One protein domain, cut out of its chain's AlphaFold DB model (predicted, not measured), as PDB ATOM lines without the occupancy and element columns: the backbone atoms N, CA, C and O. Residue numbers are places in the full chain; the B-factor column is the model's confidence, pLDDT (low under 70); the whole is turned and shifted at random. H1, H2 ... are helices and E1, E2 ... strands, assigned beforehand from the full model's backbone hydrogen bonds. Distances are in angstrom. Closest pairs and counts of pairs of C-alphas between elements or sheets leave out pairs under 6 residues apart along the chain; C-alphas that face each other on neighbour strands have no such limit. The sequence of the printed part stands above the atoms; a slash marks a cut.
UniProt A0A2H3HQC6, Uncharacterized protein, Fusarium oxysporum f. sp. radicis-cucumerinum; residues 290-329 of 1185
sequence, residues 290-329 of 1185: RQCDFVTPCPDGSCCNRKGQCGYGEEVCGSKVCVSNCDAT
ATOM      1  N   ARG A 290      18.623   0.743  19.848       58.09
ATOM      2  CA  ARG A 290      20.036   0.416  20.085       58.09
ATOM      3  C   ARG A 290      20.143  -0.710  21.126       58.09
ATOM      4  O   ARG A 290      19.703  -0.525  22.254       58.09
ATOM      5  N   GLN A 291      20.690  -1.857  20.729       70.56
ATOM      6  CA  GLN A 291      20.849  -3.078  21.537       70.56
ATOM      7  C   GLN A 291      22.224  -3.174  22.214       70.56
ATOM      8  O   GLN A 291      22.374  -3.893  23.196       70.56
ATOM      9  N   CYS A 292      23.220  -2.464  21.684       79.75
ATOM     10  CA  CYS A 292      24.605  -2.522  22.140       79.75
ATOM     11  C   CYS A 292      25.359  -1.220  21.824       79.75
ATOM     12  O   CYS A 292      24.888  -0.360  21.063       79.75
ATOM     13  N   ASP A 293      26.554  -1.075  22.392       82.94
ATOM     14  CA  ASP A 293      27.509  -0.029  22.038       82.94
ATOM     15  C   ASP A 293      28.962  -0.443  22.344       82.94
ATOM     16  O   ASP A 293      29.288  -1.626  22.424       82.94
ATOM     17  N   PHE A 294      29.864   0.533  22.443       80.00
ATOM     18  CA  PHE A 294      31.280   0.300  22.725       80.00
ATOM     19  C   PHE A 294      31.548  -0.155  24.173       80.00
ATOM     20  O   PHE A 294      32.634  -0.655  24.448       80.00
ATOM     21  N   VAL A 295      30.586   0.019  25.091       77.62
ATOM     22  CA  VAL A 295      30.666  -0.396  26.505       77.62
ATOM     23  C   VAL A 295      29.785  -1.610  26.771       77.62
ATOM     24  O   VAL A 295      30.194  -2.529  27.472       77.62
ATOM     25  N   THR A 296      28.575  -1.608  26.221       77.25
ATOM     26  CA  THR A 296      27.566  -2.645  26.417       77.25
ATOM     27  C   THR A 296      27.680  -3.653  25.277       77.25
ATOM     28  O   THR A 296      27.230  -3.351  24.165       77.25
ATOM     29  N   PRO A 297      28.291  -4.830  25.506       79.31
ATOM     30  CA  PRO A 297      28.384  -5.850  24.475       79.31
ATOM     31  C   PRO A 297      26.996  -6.402  24.150       79.31
ATOM     32  O   PRO A 297      26.057  -6.300  24.943       79.31
ATOM     33  N   CYS A 298      26.880  -7.029  22.985       75.31
ATOM     34  CA  CYS A 298      25.672  -7.751  22.627       75.31
ATOM     35  C   CYS A 298      25.385  -8.873  23.637       75.31
ATOM     36  O   CYS A 298      26.325  -9.571  24.032       75.31
ATOM     37  N   PRO A 299      24.126  -9.084  24.070       67.81
ATOM     38  CA  PRO A 299      23.852 -10.051  25.132       67.81
ATOM     39  C   PRO A 299      24.089 -11.519  24.728       67.81
ATOM     40  O   PRO A 299      24.225 -12.357  25.616       67.81
ATOM     41  N   ASP A 300      24.185 -11.828  23.427       65.38
ATOM     42  CA  ASP A 300      24.572 -13.139  22.877       65.38
ATOM     43  C   ASP A 300      26.076 -13.273  22.631       65.38
ATOM     44  O   ASP A 300      26.530 -14.325  22.186       65.38
ATOM     45  N   GLY A 301      26.855 -12.218  22.881       78.38
ATOM     46  CA  GLY A 301      28.270 -12.199  22.533       78.38
ATOM     47  C   GLY A 301      28.521 -12.171  21.023       78.38
ATOM     48  O   GLY A 301      29.568 -12.642  20.584       78.38
ATOM     49  N   SER A 302      27.597 -11.626  20.225       84.44
ATOM     50  CA  SER A 302      27.847 -11.273  18.821       84.44
ATOM     51  C   SER A 302      28.558  -9.914  18.692       84.44
ATOM     52  O   SER A 302      28.828  -9.235  19.692       84.44
ATOM     53  N   CYS A 303      28.907  -9.514  17.469       90.44
ATOM     54  CA  CYS A 303      29.504  -8.205  17.223       90.44
ATOM     55  C   CYS A 303      28.475  -7.099  17.454       90.44
ATOM     56  O   CYS A 303      27.298  -7.251  17.132       90.44
ATOM     57  N   CYS A 304      28.940  -5.948  17.929       92.06
ATOM     58  CA  CYS A 304      28.133  -4.738  17.982       92.06
ATOM     59  C   CYS A 304      28.584  -3.747  16.915       92.06
ATOM     60  O   CYS A 304      29.758  -3.372  16.892       92.06
ATOM     61  N   ASN A 305      27.669  -3.249  16.079       90.12
ATOM     62  CA  ASN A 305      27.992  -2.194  15.113       90.12
ATOM     63  C   ASN A 305      27.725  -0.775  15.643       90.12
ATOM     64  O   ASN A 305      27.072  -0.569  16.663       90.12
ATOM     65  N   ARG A 306      28.191   0.248  14.916       86.69
ATOM     66  CA  ARG A 306      27.997   1.673  15.265       86.69
ATOM     67  C   ARG A 306      26.530   2.106  15.376       86.69
ATOM     68  O   ARG A 306      26.252   3.107  16.027       86.69
ATOM     69  N   LYS A 307      25.602   1.378  14.744       85.69
ATOM     70  CA  LYS A 307      24.150   1.611  14.852       85.69
ATOM     71  C   LYS A 307      23.551   0.933  16.090       85.69
ATOM     72  O   LYS A 307      22.355   1.064  16.335       85.69
ATOM     73  N   GLY A 308      24.377   0.229  16.864       82.88
ATOM     74  CA  GLY A 308      23.975  -0.509  18.044       82.88
ATOM     75  C   GLY A 308      23.166  -1.752  17.728       82.88
ATOM     76  O   GLY A 308      22.243  -2.071  18.467       82.88
ATOM     77  N   GLN A 309      23.456  -2.394  16.602       83.81
ATOM     78  CA  GLN A 309      22.822  -3.639  16.192       83.81
ATOM     79  C   GLN A 309      23.763  -4.798  16.498       83.81
ATOM     80  O   GLN A 309      24.968  -4.688  16.252       83.81
ATOM     81  N   CYS A 310      23.185  -5.881  17.008       83.69
ATOM     82  CA  CYS A 310      23.874  -7.129  17.296       83.69
ATOM     83  C   CYS A 310      23.758  -8.109  16.131       83.69
ATOM     84  O   CYS A 310      22.740  -8.135  15.437       83.69
ATOM     85  N   GLY A 311      24.802  -8.903  15.911       84.19
ATOM     86  CA  GLY A 311      24.822  -9.931  14.879       84.19
ATOM     87  C   GLY A 311      26.218 -10.249  14.358       84.19
ATOM     88  O   GLY A 311      27.235  -9.821  14.907       84.19
ATOM     89  N   TYR A 312      26.251 -11.011  13.269       85.56
ATOM     90  CA  TYR A 312      27.474 -11.477  12.620       85.56
ATOM     91  C   TYR A 312      27.584 -10.968  11.177       85.56
ATOM     92  O   TYR A 312      26.637 -10.409  10.620       85.56
ATOM     93  N   GLY A 313      28.751 -11.179  10.567       83.62
ATOM     94  CA  GLY A 313      29.031 -10.823   9.176       83.62
ATOM     95  C   GLY A 313      29.479  -9.376   8.980       83.62
ATOM     96  O   GLY A 313      29.542  -8.588   9.921       83.62
ATOM     97  N   GLU A 314      29.822  -9.016   7.744       82.81
ATOM     98  CA  GLU A 314      30.528  -7.758   7.441       82.81
ATOM     99  C   GLU A 314      29.741  -6.495   7.834       82.81
ATOM    100  O   GLU A 314      30.332  -5.494   8.233       82.81
ATOM    101  N   GLU A 315      28.407  -6.536   7.788       82.31
ATOM    102  CA  GLU A 315      27.550  -5.397   8.152       82.31
ATOM    103  C   GLU A 315      27.551  -5.084   9.656       82.31
ATOM    104  O   GLU A 315      27.191  -3.969  10.063       82.31
ATOM    105  N   VAL A 316      27.966  -6.052  10.481       86.94
ATOM    106  CA  VAL A 316      28.011  -5.912  11.939       86.94
ATOM    107  C   VAL A 316      29.435  -6.004  12.487       86.94
ATOM    108  O   VAL A 316      29.864  -5.108  13.210       86.94
ATOM    109  N   CYS A 317      30.181  -7.039  12.099       88.75
ATOM    110  CA  CYS A 317      31.552  -7.329  12.527       88.75
ATOM    111  C   CYS A 317      32.634  -6.641  11.684       88.75
ATOM    112  O   CYS A 317      33.802  -6.650  12.072       88.75
ATOM    113  N   GLY A 318      32.288  -6.048  10.536       87.25
ATOM    114  CA  GLY A 318      33.275  -5.452   9.638       87.25
ATOM    115  C   GLY A 318      34.135  -4.408  10.352       87.25
ATOM    116  O   GLY A 318      33.633  -3.567  11.103       87.25
ATOM    117  N   SER A 319      35.444  -4.419  10.091       86.00
ATOM    118  CA  SER A 319      36.442  -3.577  10.787       86.00
ATOM    119  C   SER A 319      36.126  -2.071  10.798       86.00
ATOM    120  O   SER A 319      36.590  -1.335  11.667       86.00
ATOM    121  N   LYS A 320      35.326  -1.596   9.833       86.94
ATOM    122  CA  LYS A 320      34.903  -0.193   9.712       86.94
ATOM    123  C   LYS A 320      33.596   0.126  10.446       86.94
ATOM    124  O   LYS A 320      33.338   1.299  10.724       86.94
ATOM    125  N   VAL A 321      32.773  -0.879  10.735       91.38
ATOM    126  CA  VAL A 321      31.412  -0.723  11.275       91.38
ATOM    127  C   VAL A 321      31.260  -1.245  12.698       91.38
ATOM    128  O   VAL A 321      30.404  -0.733  13.418       91.38
ATOM    129  N   CYS A 322      32.089  -2.196  13.121       92.44
ATOM    130  CA  CYS A 322      32.045  -2.763  14.458       92.44
ATOM    131  C   CYS A 322      32.641  -1.818  15.519       92.44
ATOM    132  O   CYS A 322      33.569  -1.054  15.244       92.44
ATOM    133  N   VAL A 323      32.083  -1.855  16.732       91.00
ATOM    134  CA  VAL A 323      32.515  -1.062  17.897       91.00
ATOM    135  C   VAL A 323      32.854  -1.898  19.128       91.00
ATOM    136  O   VAL A 323      33.560  -1.402  19.999       91.00
ATOM    137  N   SER A 324      32.374  -3.140  19.218       89.56
ATOM    138  CA  SER A 324      32.676  -4.058  20.320       89.56
ATOM    139  C   SER A 324      32.557  -5.505  19.850       89.56
ATOM    140  O   SER A 324      31.695  -5.809  19.023       89.56
ATOM    141  N   ASN A 325      33.421  -6.376  20.388       90.12
ATOM    142  CA  ASN A 325      33.431  -7.819  20.129       90.12
ATOM    143  C   ASN A 325      33.546  -8.178  18.631       90.12
ATOM    144  O   ASN A 325      32.817  -9.013  18.106       90.12
ATOM    145  N   CYS A 326      34.427  -7.469  17.921       90.25
ATOM    146  CA  CYS A 326      34.506  -7.473  16.456       90.25
ATOM    147  C   CYS A 326      35.141  -8.724  15.844       90.25
ATOM    148  O   CYS A 326      35.093  -8.910  14.633       90.25
ATOM    149  N   ASP A 327      35.756  -9.554  16.675       89.00
ATOM    150  CA  ASP A 327      36.314 -10.858  16.339       89.00
ATOM    151  C   ASP A 327      35.322 -12.007  16.577       89.00
ATOM    152  O   ASP A 327      35.660 -13.166  16.325       89.00
ATOM    153  N   ALA A 328      34.094 -11.711  17.018       88.00
ATOM    154  CA  ALA A 328      33.069 -12.724  17.201       88.00
ATOM    155  C   ALA A 328      32.697 -13.385  15.868       88.00
ATOM    156  O   ALA A 328      32.398 -12.732  14.867       88.00
ATOM    157  N   THR A 329      32.683 -14.714  15.871       89.38
ATOM    158  CA  THR A 329      32.294 -15.527  14.716       89.38
ATOM    159  C   THR A 329      30.952 -16.189  14.962       89.38
ATOM    160  O   THR A 329      30.685 -16.644  16.074       89.38
TER     161      THR A 329
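AT A GLANCE: This is residues 290 to 329 of the 1185 residues of an uncharacterized protein of Fusarium oxysporum f. sp. radicis-cucumerinum (UniProt A0A2H3HQC6). The model has little regular structure: loops surround a small core of two short antiparallel strands, E1 and E2, with a short helix, H1, at one end and the unnamed stretch 290 to 302 at the other. The printed part has 40 residues, 10 of them in named elements, in the order E1, H1, E2; the class is mixed. It is compact, with a radius of gyration of the C-alphas of 8.0 A, and rounded, spanning 19 by 17 by 12 A.

IN THESE COORDINATES: E1, residues 303 to 305, is 6.5 A long and begins at C-alpha 303 (29.504, -8.205, 17.223). E2, residues 322 to 324, is 6.0 A long and ends at C-alpha 324 (32.676, -4.058, 20.320). H1, residues 314 to 317, is 5.2 A long.

HOW THE PARTS SIT: E1 and E2 are antiparallel neighbours at 122 degrees, with N 323 and O 304 2.8 A apart, within hydrogen-bond range. Residues 303 to 304 of E1 also pair, antiparallel, with residues 310 to 311. The closest C-alphas of E1 and H1 are those of Asn 305 and Val 316, 4.9 A. H1 is too short for an O i to N i+4 pair; its one O i to N i+3 pair is not within range.

THE WHOLE: The C-alphas farthest apart, Pro 299 and Lys 320, are 21.4 A apart. The printed part has no cut. The link from E1 to H1 is short, that from H1 to E2 tight. Residues 290 and 299 to 300 are under pLDDT 70.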